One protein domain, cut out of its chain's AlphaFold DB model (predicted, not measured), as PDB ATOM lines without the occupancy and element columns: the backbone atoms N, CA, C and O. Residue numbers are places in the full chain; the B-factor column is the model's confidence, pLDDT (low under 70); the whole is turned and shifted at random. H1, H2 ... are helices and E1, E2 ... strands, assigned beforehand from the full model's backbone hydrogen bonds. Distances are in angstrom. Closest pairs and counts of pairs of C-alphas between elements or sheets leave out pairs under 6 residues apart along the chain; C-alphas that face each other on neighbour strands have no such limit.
ATOM      1  N   VAL A   3     453.699  44.897 707.201       96.50
ATOM      2  CA  VAL A   3     453.150  43.969 708.195       96.50
ATOM      3  C   VAL A   3     453.612  44.394 709.583       96.50
ATOM      4  O   VAL A   3     454.812  44.473 709.839       96.50
ATOM      5  N   SER A   4     452.655  44.641 710.472       97.81
ATOM      6  CA  SER A   4     452.888  44.906 711.894       97.81
ATOM      7  C   SER A   4     452.381  43.718 712.698       97.81
ATOM      8  O   SER A   4     451.215  43.361 712.557       97.81
ATOM      9  N   ILE A   5     453.232  43.105 713.525       97.75
ATOM     10  CA  ILE A   5     452.887  41.920 714.328       97.75
ATOM     11  C   ILE A   5     453.123  42.221 715.808       97.75
ATOM     12  O   ILE A   5     454.176  42.738 716.176       97.75
ATOM     13  N   TYR A   6     452.145  41.882 716.643       96.50
ATOM     14  CA  TYR A   6     452.122  42.117 718.081       96.50
ATOM     15  C   TYR A   6     451.827  40.797 718.796       96.50
ATOM     16  O   TYR A   6     450.762  40.216 718.591       96.50
ATOM     17  N   GLU A   7     452.756  40.329 719.625       95.19
ATOM     18  CA  GLU A   7     452.612  39.105 720.425       95.19
ATOM     19  C   GLU A   7     452.321  39.467 721.888       95.19
ATOM     20  O   GLU A   7     453.050  40.252 722.500       95.19
ATOM     21  N   PHE A   8     451.246  38.900 722.437       92.38
ATOM     22  CA  PHE A   8     450.801  39.099 723.815       92.38
ATOM     23  C   PHE A   8     451.103  37.833 724.622       92.38
ATOM     24  O   PHE A   8     450.347  36.857 724.606       92.38
ATOM     25  N   ASN A   9     452.254  37.844 725.300       81.38
ATOM     26  CA  ASN A   9     452.807  36.681 726.006       81.38
ATOM     27  C   ASN A   9     451.923  36.174 727.158       81.38
ATOM     28  O   ASN A   9     452.013  35.012 727.538       81.38
ATOM     29  N   ASP A  10     451.092  37.042 727.727       84.00
ATOM     30  CA  ASP A  10     450.171  36.749 728.825       84.00
ATOM     31  C   ASP A  10     448.866  36.081 728.365       84.00
ATOM     32  O   ASP A  10     448.201  35.428 729.168       84.00
ATOM     33  N   LEU A  11     448.513  36.202 727.080       78.56
ATOM     34  CA  LEU A  11     447.236  35.731 726.534       78.56
ATOM     35  C   LEU A  11     447.373  34.620 725.483       78.56
ATOM     36  O   LEU A  11     446.360  34.077 725.056       78.56
ATOM     37  N   THR A  12     448.595  34.243 725.082       88.06
ATOM     38  CA  THR A  12     448.846  33.307 723.959       88.06
ATOM     39  C   THR A  12     448.082  33.734 722.701       88.06
ATOM     40  O   THR A  12     447.387  32.949 722.058       88.06
ATOM     41  N   VAL A  13     448.170  35.025 722.378       94.94
ATOM     42  CA  VAL A  13     447.552  35.608 721.187       94.94
ATOM     43  C   VAL A  13     448.565  36.494 720.481       94.94
ATOM     44  O   VAL A  13     449.226  37.333 721.091       94.94
ATOM     45  N   THR A  14     448.630  36.340 719.168       97.94
ATOM     46  CA  THR A  14     449.372  37.203 718.264       97.94
ATOM     47  C   THR A  14     448.398  37.874 717.307       97.94
ATOM     48  O   THR A  14     447.568  37.228 716.663       97.94
ATOM     49  N   HIS A  15     448.522  39.191 717.201       98.00
ATOM     50  CA  HIS A  15     447.800  40.018 716.249       98.00
ATOM     51  C   HIS A  15     448.737  40.462 715.136       98.00
ATOM     52  O   HIS A  15     449.858  40.883 715.405       98.00
ATOM     53  N   ALA A  16     448.262  40.448 713.896       98.31
ATOM     54  CA  ALA A  16     448.948  41.118 712.805       98.31
ATOM     55  C   ALA A  16     448.006  42.035 712.025       98.31
ATOM     56  O   ALA A  16     446.821  41.749 711.856       98.31
ATOM     57  N   ILE A  17     448.561  43.144 711.554       98.25
ATOM     58  CA  ILE A  17     447.925  44.069 710.623       98.25
ATOM     59  C   ILE A  17     448.775  44.065 709.363       98.25
ATOM     60  O   ILE A  17     449.984  44.292 709.416       98.25
ATOM     61  N   ILE A  18     448.130  43.793 708.239       97.88
ATOM     62  CA  ILE A  18     448.720  43.799 706.911       97.88
ATOM     63  C   ILE A  18     448.147  45.010 706.185       97.88
ATOM     64  O   ILE A  18     446.933  45.123 706.053       97.88
ATOM     65  N   GLN A  19     449.010  45.902 705.718       97.75
ATOM     66  CA  GLN A  19     448.640  47.036 704.880       97.75
ATOM     67  C   GLN A  19     449.099  46.757 703.449       97.75
ATOM     68  O   GLN A  19     450.298  46.568 703.201       97.75
ATOM     69  N   PHE A  20     448.148  46.744 702.520       95.25
ATOM     70  CA  PHE A  20     448.415  46.653 701.090       95.25
ATOM     71  C   PHE A  20     448.727  48.045 700.544       95.25
ATOM     72  O   PHE A  20     448.124  49.038 700.960       95.25
ATOM     73  N   GLU A  21     449.692  48.125 699.631       93.75
ATOM     74  CA  GLU A  21     450.115  49.382 699.013       93.75
ATOM     75  C   GLU A  21     450.281  49.206 697.498       93.75
ATOM     76  O   GLU A  21     450.575  48.117 697.009       93.75
ATOM     77  N   GLY A  22     450.102  50.294 696.745       93.25
ATOM     78  CA  GLY A  22     450.338  50.310 695.303       93.25
ATOM     79  C   GLY A  22     449.493  49.283 694.551       93.25
ATOM     80  O   GLY A  22     448.266  49.323 694.586       93.25
ATOM     81  N   ASP A  23     450.152  48.368 693.846       90.69
ATOM     82  CA  ASP A  23     449.484  47.370 693.021       90.69
ATOM     83  C   ASP A  23     448.913  46.196 693.833       90.69
ATOM     84  O   ASP A  23     448.198  45.374 693.270       90.69
ATOM     85  N   GLU A  24     449.211  46.063 695.125       91.12
ATOM     86  CA  GLU A  24     448.696  44.984 695.985       91.12
ATOM     87  C   GLU A  24     447.233  45.189 696.398       91.12
ATOM     88  O   GLU A  24     446.541  44.216 696.714       91.12
ATOM     89  N   VAL A  25     446.768  46.442 696.385       94.75
ATOM     90  CA  VAL A  25     445.436  46.851 696.846       94.75
ATOM     91  C   VAL A  25     444.345  46.041 696.137       94.75
ATOM     92  O   VAL A  25     444.342  45.878 694.916       94.75
ATOM     93  N   GLY A  26     443.446  45.452 696.927       94.38
ATOM     94  CA  GLY A  26     442.315  44.642 696.471       94.38
ATOM     95  C   GLY A  26     442.671  43.268 695.899       94.38
ATOM     96  O   GLY A  26     441.773  42.436 695.723       94.38
ATOM     97  N   LYS A  27     443.951  42.962 695.629       94.69
ATOM     98  CA  LYS A  27     444.336  41.691 694.994       94.69
ATOM     99  C   LYS A  27     443.999  40.489 695.869       94.69
ATOM    100  O   LYS A  27     443.426  39.531 695.353       94.69
ATOM    101  N   LEU A  28     444.316  40.531 697.169       95.38
ATOM    102  CA  LEU A  28     444.032  39.407 698.069       95.38
ATOM    103  C   LEU A  28     442.529  39.128 698.137       95.38
ATOM    104  O   LEU A  28     442.102  37.998 697.918       95.38
ATOM    105  N   LEU A  29     441.727  40.170 698.366       95.31
ATOM    106  CA  LEU A  29     440.273  40.065 698.427       95.31
ATOM    107  C   LEU A  29     439.693  39.498 697.122       95.31
ATOM    108  O   LEU A  29     438.871  38.581 697.148       95.31
ATOM    109  N   LYS A  30     440.168  39.982 695.969       95.06
ATOM    110  CA  LYS A  30     439.767  39.482 694.648       95.06
ATOM    111  C   LYS A  30     440.120  38.007 694.449       95.06
ATOM    112  O   LYS A  30     439.308  37.261 693.906       95.06
ATOM    113  N   VAL A  31     441.314  37.586 694.871       95.06
ATOM    114  CA  VAL A  31     441.746  36.184 694.783       95.06
ATOM    115  C   VAL A  31     440.875  35.303 695.674       95.06
ATOM    116  O   VAL A  31     440.354  34.303 695.187       95.06
ATOM    117  N   LEU A  32     440.651  35.692 696.931       95.31
ATOM    118  CA  LEU A  32     439.810  34.937 697.864       95.31
ATOM    119  C   LEU A  32     438.370  34.793 697.351       95.31
ATOM    120  O   LEU A  32     437.816  33.702 697.413       95.31
ATOM    121  N   ARG A  33     437.788  35.841 696.751       93.50
ATOM    122  CA  ARG A  33     436.452  35.769 696.121       93.50
ATOM    123  C   ARG A  33     436.377  34.792 694.945       93.50
ATOM    124  O   ARG A  33     435.305  34.271 694.658       93.50
ATOM    125  N   GLY A  34     437.487  34.585 694.241       92.81
ATOM    126  CA  GLY A  34     437.563  33.689 693.086       92.81
ATOM    127  C   GLY A  34     437.941  32.248 693.427       92.81
ATOM    128  O   GLY A  34     438.038  31.423 692.514       92.81
ATOM    129  N   LEU A  35     438.206  31.938 694.699       92.19
ATOM    130  CA  LEU A  35     438.649  30.618 695.132       92.19
ATOM    131  C   LEU A  35     437.517  29.815 695.768       92.19
ATOM    132  O   LEU A  35     436.753  30.299 696.594       92.19
ATOM    133  N   ASP A  36     437.475  28.540 695.401       92.69
ATOM    134  CA  ASP A  36     436.702  27.522 696.099       92.69
ATOM    135  C   ASP A  36     437.422  27.099 697.395       92.69
ATOM    136  O   ASP A  36     438.652  26.966 697.416       92.69
ATOM    137  N   ALA A  37     436.660  26.847 698.463       94.19
ATOM    138  CA  ALA A  37     437.204  26.516 699.779       94.19
ATOM    139  C   ALA A  37     438.001  25.200 699.779       94.19
ATOM    140  O   ALA A  37     439.061  25.128 700.403       94.19
ATOM    141  N   HIS A  38     437.567  24.175 699.033       95.19
ATOM    142  CA  HIS A  38     438.323  22.921 698.931       95.19
ATOM    143  C   HIS A  38     439.634  23.111 698.172       95.19
ATOM    144  O   HIS A  38     440.648  22.497 698.507       95.19
ATOM    145  N   ARG A  39     439.638  23.964 697.142       94.50
ATOM    146  CA  ARG A  39     440.874  24.335 696.445       94.50
ATOM    147  C   ARG A  39     441.824  25.105 697.357       94.50
ATOM    148  O   ARG A  39     443.013  24.802 697.341       94.50
ATOM    149  N   LEU A  40     441.321  26.069 698.127       96.25
ATOM    150  CA  LEU A  40     442.137  26.827 699.074       96.25
ATOM    151  C   LEU A  40     442.736  25.911 700.147       96.25
ATOM    152  O   LEU A  40     443.930  26.009 700.410       96.25
ATOM    153  N   ARG A  41     441.946  24.974 700.684       97.25
ATOM    154  CA  ARG A  41     442.426  23.961 701.632       97.25
ATOM    155  C   ARG A  41     443.633  23.199 701.089       97.25
ATOM    156  O   ARG A  41     444.663  23.192 701.747       97.25
ATOM    157  N   ARG A  42     443.537  22.650 699.872       96.56
ATOM    158  CA  ARG A  42     444.659  21.926 699.245       96.56
ATOM    159  C   ARG A  42     445.904  22.797 699.093       96.56
ATOM    160  O   ARG A  42     446.993  22.355 699.417       96.56
ATOM    161  N   LEU A  43     445.744  24.049 698.652       95.88
ATOM    162  CA  LEU A  43     446.872  24.980 698.513       95.88
ATOM    163  C   LEU A  43     447.571  25.250 699.850       95.88
ATOM    164  O   LEU A  43     448.792  25.366 699.883       95.88
ATOM    165  N   VAL A  44     446.806  25.369 700.936       97.12
ATOM    166  CA  VAL A  44     447.352  25.552 702.285       97.12
ATOM    167  C   VAL A  44     448.046  24.272 702.761       97.12
ATOM    168  O   VAL A  44     449.192  24.342 703.192       97.12
ATOM    169  N   GLU A  45     447.408  23.107 702.642       97.31
ATOM    170  CA  GLU A  45     448.010  21.820 703.030       97.31
ATOM    171  C   GLU A  45     449.339  21.578 702.293       97.31
ATOM    172  O   GLU A  45     450.360  21.316 702.931       97.31
ATOM    173  N   ASP A  46     449.358  21.775 700.970       96.44
ATOM    174  CA  ASP A  46     450.546  21.604 700.126       96.44
ATOM    175  C   ASP A  46     451.682  22.566 700.517       96.44
ATOM    176  O   ASP A  46     452.854  22.186 700.527       96.44
ATOM    177  N   ALA A  47     451.355  23.821 700.833       95.88
ATOM    178  CA  ALA A  47     452.352  24.855 701.097       95.88
ATOM    179  C   ALA A  47     452.948  24.792 702.503       95.88
ATOM    180  O   ALA A  47     454.120  25.116 702.695       95.88
ATOM    181  N   PHE A  48     452.146  24.391 703.488       95.31
ATOM    182  CA  PHE A  48     452.586  24.289 704.875       95.31
ATOM    183  C   PHE A  48     453.066  22.883 705.244       95.31
ATOM    184  O   PHE A  48     453.696  22.731 706.288       95.31
ATOM    185  N   GLY A  49     452.793  21.871 704.409       95.56
ATOM    186  CA  GLY A  49     453.139  20.475 704.685       95.56
ATOM    187  C   GLY A  49     452.457  19.941 705.946       95.56
ATOM    188  O   GLY A  49     453.047  19.143 706.672       95.56
ATOM    189  N   ARG A  50     451.257  20.451 706.248       95.44
ATOM    190  CA  ARG A  50     450.503  20.213 707.487       95.44
ATOM    191  C   ARG A  50     449.048  19.939 707.152       95.44
ATOM    192  O   ARG A  50     448.514  20.541 706.220       95.44
ATOM    193  N   GLU A  51     448.415  19.062 707.919       97.25
ATOM    194  CA  GLU A  51     447.000  18.754 707.739       97.25
ATOM    195  C   GLU A  51     446.136  19.919 708.234       97.25
ATOM    196  O   GLU A  51     446.329  20.441 709.335       97.25
ATOM    197  N   VAL A  52     445.178  20.341 707.407       98.31
ATOM    198  CA  VAL A  52     444.203  21.364 707.784       98.31
ATOM    199  C   VAL A  52     443.026  20.677 708.469       98.31
ATOM    200  O   VAL A  52     442.264  19.942 707.834       98.31
ATOM    201  N   PHE A  53     442.869  20.938 709.764       97.94
ATOM    202  CA  PHE A  53     441.766  20.432 710.573       97.94
ATOM    203  C   PHE A  53     440.449  21.113 710.190       97.94
ATOM    204  O   PHE A  53     439.471  20.439 709.854       97.94
ATOM    205  N   ASP A  54     440.439  22.450 710.151       97.44
ATOM    206  CA  ASP A  54     439.313  23.228 709.644       97.44
ATOM    207  C   ASP A  54     439.752  24.371 708.720       97.44
ATOM    208  O   ASP A  54     440.848  24.926 708.817       97.44
ATOM    209  N   LEU A  55     438.884  24.691 707.758       98.31
ATOM    210  CA  LEU A  55     439.023  25.875 706.922       98.31
ATOM    211  C   LEU A  55     437.654  26.495 706.690       98.31
ATOM    212  O   LEU A  55     436.727  25.829 706.226       98.31
ATOM    213  N   CYS A  56     437.548  27.792 706.957       98.00
ATOM    214  CA  CYS A  56     436.368  28.586 706.649       98.00
ATOM    215  C   CYS A  56     436.765  29.729 705.722       98.00
ATOM    216  O   CYS A  56     437.664  30.494 706.050       98.00
ATOM    217  N   LEU A  57     436.075  29.856 704.590       97.75
ATOM    218  CA  LEU A  57     436.150  31.020 703.715       97.75
ATOM    219  C   LEU A  57     434.741  31.592 703.572       97.75
ATOM    220  O   LEU A  57     433.876  30.970 702.958       97.75
ATOM    221  N   ALA A  58     434.514  32.768 704.144       97.12
ATOM    222  CA  ALA A  58     433.250  33.488 704.066       97.12
ATOM    223  C   ALA A  58     433.460  34.844 703.390       97.12
ATOM    224  O   ALA A  58     434.467  35.513 703.607       97.12
ATOM    225  N   LEU A  59     432.502  35.250 702.563       96.81
ATOM    226  CA  LEU A  59     432.512  36.525 701.849       96.81
ATOM    227  C   LEU A  59     431.338  37.368 702.344       96.81
ATOM    228  O   LEU A  59     430.258  36.829 702.590       96.81
ATOM    229  N   GLY A  60     431.531  38.675 702.477       95.00
ATOM    230  CA  GLY A  60     430.502  39.552 703.021       95.00
ATOM    231  C   GLY A  60     430.778  41.030 702.799       95.00
ATOM    232  O   GLY A  60     431.532  41.416 701.905       95.00
ATOM    233  N   MET A  61     430.115  41.850 703.612       94.62
ATOM    234  CA  MET A  61     430.284  43.298 703.628       94.62
ATOM    235  C   MET A  61     430.386  43.796 705.069       94.62
ATOM    236  O   MET A  61     429.598  43.390 705.925       94.62
ATOM    237  N   LEU A  62     431.315  44.712 705.328       92.50
ATOM    238  CA  LEU A  62     431.360  45.491 706.558       92.50
ATOM    239  C   LEU A  62     430.488  46.734 706.383       92.50
ATOM    240  O   LEU A  62     430.759  47.575 705.528       92.50
ATOM    241  N   ILE A  63     429.472  46.867 707.232       92.81
ATOM    242  CA  ILE A  63     428.671  48.085 707.340       92.81
ATOM    243  C   ILE A  63     429.183  48.863 708.544       92.81
ATOM    244  O   ILE A  63     429.080  48.406 709.682       92.81
ATOM    245  N   HIS A  64     429.721  50.048 708.293       87.69
ATOM    246  CA  HIS A  64     430.179  50.949 709.337       87.69
ATOM    247  C   HIS A  64     429.483  52.298 709.177       87.69
ATOM    248  O   HIS A  64     429.177  52.726 708.071       87.69
ATOM    249  N   LYS A  65     429.178  52.939 710.305       88.81
ATOM    250  CA  LYS A  65     428.277  54.095 710.367       88.81
ATOM    251  C   LYS A  65     428.723  55.260 709.474       88.81
ATOM    252  O   LYS A  65     427.880  55.895 708.849       88.81
ATOM    253  N   ASP A  66     430.026  55.526 709.446       92.81
ATOM    254  CA  ASP A  66     430.597  56.750 708.873       92.81
ATOM    255  C   ASP A  66     431.437  56.503 707.602       92.81
ATOM    256  O   ASP A  66     432.058  57.429 707.082       92.81
ATOM    257  N   ILE A  67     431.466  55.269 707.084       86.31
ATOM    258  CA  ILE A  67     432.173  54.923 705.839       86.31
ATOM    259  C   ILE A  67     431.268  54.103 704.924       86.31
ATOM    260  O   ILE A  67     430.344  53.427 705.374       86.31
ATOM    261  N   ASN A  68     431.557  54.150 703.625       89.06
ATOM    262  CA  ASN A  68     430.855  53.315 702.661       89.06
ATOM    263  C   ASN A  68     431.035  51.829 703.009       89.06
ATOM    264  O   ASN A  68     432.107  51.450 703.488       89.06
ATOM    265  N   PRO A  69     430.016  50.987 702.757       90.38
ATOM    266  CA  PRO A  69     430.137  49.557 702.970       90.38
ATOM    267  C   PRO A  69     431.360  48.993 702.244       90.38
ATOM    268  O   PRO A  69     431.559  49.266 701.060       90.38
ATOM    269  N   LEU A  70     432.167  48.216 702.960       92.44
ATOM    270  CA  LEU A  70     433.394  47.631 702.427       92.44
ATOM    271  C   LEU A  70     433.160  46.158 702.123       92.44
ATOM    272  O   LEU A  70     432.619  45.441 702.961       92.44
ATOM    273  N   ASP A  71     433.586  45.695 700.951       94.75
ATOM    274  CA  ASP A  71     433.648  44.262 700.671       94.75
ATOM    275  C   ASP A  71     434.643  43.584 701.624       94.75
ATOM    276  O   ASP A  71     435.737  44.103 701.869       94.75
ATOM    277  N   THR A  72     434.278  42.406 702.134       96.44
ATOM    278  CA  THR A  72     435.115  41.649 703.069       96.44
ATOM    279  C   THR A  72     435.224  40.174 702.715       96.44
ATOM    280  O   THR A  72     434.309  39.561 702.157       96.44
ATOM    281  N   ALA A  73     436.363  39.589 703.078       97.56
ATOM    282  CA  ALA A  73     436.536  38.147 703.165       97.56
ATOM    283  C   ALA A  73     437.041  37.770 704.558       97.56
ATOM    284  O   ALA A  73     437.928  38.419 705.107       97.56
ATOM    285  N   TYR A  74     436.489  36.699 705.109       97.69
ATOM    286  CA  TYR A  74     436.917  36.087 706.353       97.69
ATOM    287  C   TYR A  74     437.484  34.702 706.049       97.69
ATOM    288  O   TYR A  74     436.782  33.853 705.499       97.69
ATOM    289  N   LEU A  75     438.750  34.486 706.390       98.12
ATOM    290  CA  LEU A  75     439.449  33.218 706.230       98.12
ATOM    291  C   LEU A  75     439.906  32.718 707.598       98.12
ATOM    292  O   LEU A  75     440.707  33.374 708.253       98.12
ATOM    293  N   ARG A  76     439.455  31.537 708.010       98.31
ATOM    294  CA  ARG A  76     440.023  30.801 709.143       98.31
ATOM    295  C   ARG A  76     440.706  29.546 708.627       98.31
ATOM    296  O   ARG A  76     440.138  28.855 707.786       98.31
ATOM    297  N   VAL A  77     441.893  29.269 709.149       98.44
ATOM    298  CA  VAL A  77     442.620  28.014 708.960       98.44
ATOM    299  C   VAL A  77     443.035  27.505 710.331       98.44
ATOM    300  O   VAL A  77     443.713  28.228 711.060       98.44
ATOM    301  N   GLU A  78     442.665  26.276 710.661       98.50
ATOM    302  CA  GLU A  78     443.158  25.545 711.827       98.50
ATOM    303  C   GLU A  78     443.913  24.300 711.369       98.50
ATOM    304  O   GLU A  78     443.446  23.561 710.502       98.50
ATOM    305  N   PHE A  79     445.095  24.082 711.936       98.38
ATOM    306  CA  PHE A  79     445.903  22.892 711.692       98.38
ATOM    307  C   PHE A  79     445.673  21.841 712.785       98.38
ATOM    308  O   PHE A  79     445.203  22.151 713.877       98.38
ATOM    309  N   ASP A  80     446.030  20.595 712.488       97.19
ATOM    310  CA  ASP A  80     445.929  19.437 713.391       97.19
ATOM    311  C   ASP A  80     446.670  19.591 714.735       97.19
ATOM    312  O   ASP A  80     446.260  19.015 715.743       97.19
ATOM    313  N   ASP A  81     447.723  20.410 714.784       95.31
ATOM    314  CA  ASP A  81     448.441  20.764 716.015       95.31
ATOM    315  C   ASP A  81     447.724  21.806 716.900       95.31
ATOM    316  O   ASP A  81     448.264  22.227 717.927       95.31
ATOM    317  N   GLY A  82     446.518  22.230 716.513       96.12
ATOM    318  CA  GLY A  82     445.690  23.193 717.240       96.12
ATOM    319  C   GLY A  82     446.096  24.656 717.045       96.12
ATOM    320  O   GLY A  82     445.543  25.549 717.698       96.12
ATOM    321  N   SER A  83     447.063  24.948 716.170       97.44
ATOM    322  CA  SER A  83     447.333  26.330 715.772       97.44
ATOM    323  C   SER A  83     446.286  26.833 714.781       97.44
ATOM    324  O   SER A  83     445.909  26.134 713.838       97.44
ATOM    325  N   TYR A  84     445.842  28.075 714.965       97.69
ATOM    326  CA  TYR A  84     444.851  28.696 714.091       97.69
ATOM    327  C   TYR A  84     445.299  30.062 713.586       97.69
ATOM    328  O   TYR A  84     446.067  30.773 714.236       97.69
ATOM    329  N   TYR A  85     444.764  30.452 712.435       98.50
ATOM    330  CA  TYR A  85     444.982  31.739 711.794       98.50
ATOM    331  C   TYR A  85     443.646  32.246 711.272       98.50
ATOM    332  O   TYR A  85     443.042  31.642 710.388       98.50
ATOM    333  N   THR A  86     443.192  33.364 711.821       98.44
ATOM    334  CA  THR A  86     441.929  34.000 711.453       98.44
ATOM    335  C   THR A  86     442.220  35.341 710.813       98.44
ATOM    336  O   THR A  86     442.757  36.226 711.474       98.44
ATOM    337  N   LEU A  87     441.858  35.490 709.545       98.25
ATOM    338  CA  LEU A  87     442.093  36.662 708.724       98.25
ATOM    339  C   LEU A  87     440.767  37.316 708.356       98.25
ATOM    340  O   LEU A  87     439.876  36.675 707.809       98.25
ATOM    341  N   GLU A  88     440.679  38.614 708.592       98.06
ATOM    342  CA  GLU A  88     439.651  39.486 708.046       98.06
ATOM    343  C   GLU A  88     440.312  40.399 707.012       98.06
ATOM    344  O   GLU A  88     441.276  41.095 707.326       98.06
ATOM    345  N   VAL A  89     439.841  40.349 705.770       97.81
ATOM    346  CA  VAL A  89     440.480  40.980 704.614       97.81
ATOM    347  C   VAL A  89     439.557  42.030 704.014       97.81
ATOM    348  O   VAL A  89     438.403  41.743 703.695       97.81
ATOM    349  N   TYR A  90     440.124  43.209 703.793       95.69
ATOM    350  CA  TYR A  90     439.555  44.362 703.106       95.69
ATOM    351  C   TYR A  90     440.391  44.691 701.862       95.69
ATOM    352  O   TYR A  90     441.403  44.047 701.575       95.69
ATOM    353  N   GLU A  91     439.979  45.711 701.112       94.50
ATOM    354  CA  GLU A  91     440.699  46.155 699.917       94.50
ATOM    355  C   GLU A  91     442.119  46.653 700.236       94.50
ATOM    356  O   GLU A  91     443.082  46.234 699.594       94.50
ATOM    357  N   GLU A  92     442.271  47.494 701.258       95.31
ATOM    358  CA  GLU A  92     443.556  48.124 701.593       95.31
ATOM    359  C   GLU A  92     444.294  47.446 702.751       95.31
ATOM    360  O   GLU A  92     445.484  47.683 702.949       95.31
ATOM    361  N   SER A  93     443.633  46.584 703.523       96.25
ATOM    362  CA  SER A  93     444.261  45.952 704.681       96.25
ATOM    363  C   SER A  93     443.698  44.574 704.997       96.25
ATOM    364  O   SER A  93     442.636  44.181 704.520       96.25
ATOM    365  N   ALA A  94     444.417  43.828 705.826       97.69
ATOM    366  CA  ALA A  94     443.907  42.633 706.469       97.69
ATOM    367  C   ALA A  94     444.342  42.588 707.935       97.69
ATOM    368  O   ALA A  94     445.439  43.017 708.295       97.69
ATOM    369  N   ARG A  95     443.487  42.030 708.786       98.12
ATOM    370  CA  ARG A  95     443.773  41.759 710.191       98.12
ATOM    371  C   ARG A  95     443.882  40.257 710.389       98.12
ATOM    372  O   ARG A  95     442.984  39.534 709.979       98.12
ATOM    373  N   LEU A  96     444.936  39.806 711.058       98.50
ATOM    374  CA  LEU A  96     445.135  38.411 711.435       98.50
ATOM    375  C   LEU A  96     445.165  38.263 712.961       98.50
ATOM    376  O   LEU A  96     445.768  39.075 713.665       98.50
ATOM    377  N   VAL A  97     444.518  37.215 713.465       98.31
ATOM    378  CA  VAL A  97     444.589  36.765 714.862       98.31
ATOM    379  C   VAL A  97     444.993  35.295 714.892       98.31
ATOM    380  O   VAL A  97     444.471  34.499 714.113       98.31
ATOM    381  N   SER A  98     445.926  34.940 715.769       98.31
ATOM    382  CA  SER A  98     446.442  33.576 715.905       98.31
ATOM    383  C   SER A  98     446.870  33.291 717.343       98.31
ATOM    384  O   SER A  98     447.236  34.211 718.067       98.31
ATOM    385  N   ASN A  99     446.884  32.021 717.742       97.25
ATOM    386  CA  ASN A  99     447.562  31.539 718.955       97.25
ATOM    387  C   ASN A  99     449.042  31.168 718.728       97.25
ATOM    388  O   ASN A  99     449.706  30.670 719.635       97.25
ATOM    389  N   SER A 100     449.562  31.373 717.517       96.69
ATOM    390  CA  SER A 100     450.952  31.079 717.159       96.69
ATOM    391  C   SER A 100     451.888  32.234 717.516       96.69
ATOM    392  O   SER A 100     451.455  33.376 717.673       96.69
ATOM    393  N   ARG A 101     453.194  31.961 717.610       95.75
ATOM    394  CA  ARG A 101     454.218  32.980 717.917       95.75
ATOM    395  C   ARG A 101     454.460  33.924 716.741       95.75
ATOM    396  O   ARG A 101     454.207  33.558 715.591       95.75
ATOM    397  N   LEU A 102     455.059  35.090 716.999       95.69
ATOM    398  CA  LEU A 102     455.318  36.129 715.990       95.69
ATOM    399  C   LEU A 102     455.956  35.590 714.706       95.69
ATOM    400  O   LEU A 102     455.485  35.895 713.611       95.69
ATOM    401  N   LYS A 103     457.002  34.761 714.824       95.62
ATOM    402  CA  LYS A 103     457.686  34.186 713.655       95.62
ATOM    403  C   LYS A 103     456.752  33.304 712.821       95.62
ATOM    404  O   LYS A 103     456.734  33.423 711.605       95.62
ATOM    405  N   GLN A 104     455.958  32.455 713.471       96.50
ATOM    406  CA  GLN A 104     455.014  31.565 712.790       96.50
ATOM    407  C   GLN A 104     453.912  32.364 712.089       96.50
ATOM    408  O   GLN A 104     453.549  32.042 710.964       96.50
ATOM    409  N   VAL A 105     453.431  33.446 712.711       97.94
ATOM    410  CA  VAL A 105     452.475  34.366 712.082       97.94
ATOM    411  C   VAL A 105     453.080  35.059 710.864       97.94
ATOM    412  O   VAL A 105     452.432  35.123 709.822       97.94
ATOM    413  N   TYR A 106     454.321  35.539 710.956       97.19
ATOM    414  CA  TYR A 106     455.019  36.123 709.812       97.19
ATOM    415  C   TYR A 106     455.174  35.117 708.663       97.19
ATOM    416  O   TYR A 106     454.821  35.428 707.525       97.19
ATOM    417  N   ASP A 107     455.651  33.908 708.973       96.88
ATOM    418  CA  ASP A 107     455.840  32.833 707.998       96.88
ATOM    419  C   ASP A 107     454.497  32.445 707.355       96.88
ATOM    420  O   ASP A 107     454.416  32.297 706.137       96.88
ATOM    421  N   PHE A 108     453.414  32.379 708.139       97.69
ATOM    422  CA  PHE A 108     452.069  32.131 707.623       97.69
ATOM    423  C   PHE A 108     451.613  33.213 706.643       97.69
ATOM    424  O   PHE A 108     451.169  32.887 705.542       97.69
ATOM    425  N   ILE A 109     451.742  34.494 707.009       97.38
ATOM    426  CA  ILE A 109     451.356  35.616 706.141       97.38
ATOM    427  C   ILE A 109     452.143  35.556 704.835       97.38
ATOM    428  O   ILE A 109     451.552  35.629 703.761       97.38
ATOM    429  N   LYS A 110     453.466  35.389 704.917       96.00
ATOM    430  CA  LYS A 110     454.335  35.329 703.744       96.00
ATOM    431  C   LYS A 110     453.937  34.184 702.809       96.00
ATOM    432  O   LYS A 110     453.667  34.432 701.636       96.00
ATOM    433  N   THR A 111     453.836  32.963 703.334       96.25
ATOM    434  CA  THR A 111     453.466  31.779 702.547       96.25
ATOM    435  C   THR A 111     452.075  31.930 701.935       96.25
ATOM    436  O   THR A 111     451.892  31.640 700.753       96.25
ATOM    437  N   LEU A 112     451.099  32.447 702.690       95.75
ATOM    438  CA  LEU A 112     449.750  32.688 702.174       95.75
ATOM    439  C   LEU A 112     449.762  33.675 700.994       95.75
ATOM    440  O   LEU A 112     449.115  33.429 699.979       95.75
ATOM    441  N   MET A 113     450.512  34.774 701.088       94.44
ATOM    442  CA  MET A 113     450.620  35.733 699.981       94.44
ATOM    443  C   MET A 113     451.295  35.107 698.754       94.44
ATOM    444  O   MET A 113     450.828  35.307 697.631       94.44
ATOM    445  N   GLU A 114     452.343  34.303 698.952       93.06
ATOM    446  CA  GLU A 114     453.064  33.614 697.874       93.06
ATOM    447  C   GLU A 114     452.163  32.633 697.105       93.06
ATOM    448  O   GLU A 114     452.084  32.708 695.873       93.06
ATOM    449  N   ILE A 115     451.419  31.765 697.803       92.62
ATOM    450  CA  ILE A 115     450.532  30.780 697.151       92.62
ATOM    451  C   ILE A 115     449.347  31.443 696.446       92.62
ATOM    452  O   ILE A 115     448.852  30.936 695.436       92.62
ATOM    453  N   LEU A 116     448.926  32.613 696.935       88.69
ATOM    454  CA  LEU A 116     447.883  33.434 696.326       88.69
ATOM    455  C   LEU A 116     448.428  34.408 695.271       88.69
ATOM    456  O   LEU A 116     447.665  35.177 694.686       88.69
ATOM    457  N   ARG A 117     449.733  34.330 694.965       82.50
ATOM    458  CA  ARG A 117     450.436  35.141 693.958       82.50
ATOM    459  C   ARG A 117     450.309  36.649 694.194       82.50
ATOM    460  O   ARG A 117     450.343  37.439 693.247       82.50
TER     461      ARG A 117
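Overview. This is residues 3 to 117 of the 121 residues of an uncharacterized protein of Acidilobales archaeon (UniProt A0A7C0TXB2). A twisted sheet of six strands has three helices over one face and its other face bare; the long hairpin of E3 and E4 runs on past E5 at one end, where E3 bends. The printed part has 115 residues, with named elements in the order E1 E2 H1 H2 E3 E4 E5 E6 H3. The antiparallel sheet runs E1 E2 E6 E5 E4 E3; the class is mixed, helices and strands. The whole is compact, with a radius of gyration of the C-alphas of 14.0 A and spans of 39 by 35 by 24 A.

Along the chain. E1, residues 3 to 8, begins at C-alpha 3 (453.150, 43.969, 708.195). E2 is residues 13 to 19, H1 27 to 33 and H2 37 to 48. E3, residues 52 to 64, measures 32.8 A and bends by 57 degrees at Gly 60. E4, residues 67 to 79, measures 35.3 A. E5 is residues 84 to 89 and E6 93 to 98. H3, residues 102 to 115, measures 20.2 A and ends at C-alpha 115 (450.532, 30.780, 697.151).

Arrangement. In the hairpin E1 and E2, N 6 and O 15 are 2.8 A apart; between E2 and E6, N 16 and O 96 are 2.9 A apart. E3 E4 E5 E6 form a meander, each strand the antiparallel neighbour of the one before, with N 58 to O 74 at 2.9 A, N 87 to O 75 at 2.7 A and N 88 to O 95 at 2.8 A. H1, H2 and H3 are on the same face, making two layers, helices on one face of a sheet. H1, height 8.7 A over the sheet, runs across the strands. H3 lies over E2 and E6. Residues 43 to 48 of H2 touch H3 at a steep tilt of 59 degrees, opposite ways; the closest C-alphas, of Leu 43 and Ile 115, are 7.0 A apart. In H1, H2 and H3 every O i to N i+4 pair is within hydrogen-bond range.

Size, cuts and confidence. The farthest C-alphas, of Gly 49 and Asp 66, are 42.9 A apart. The printed part has no cut and no long link; no printed residue is under 70 in pLDDT.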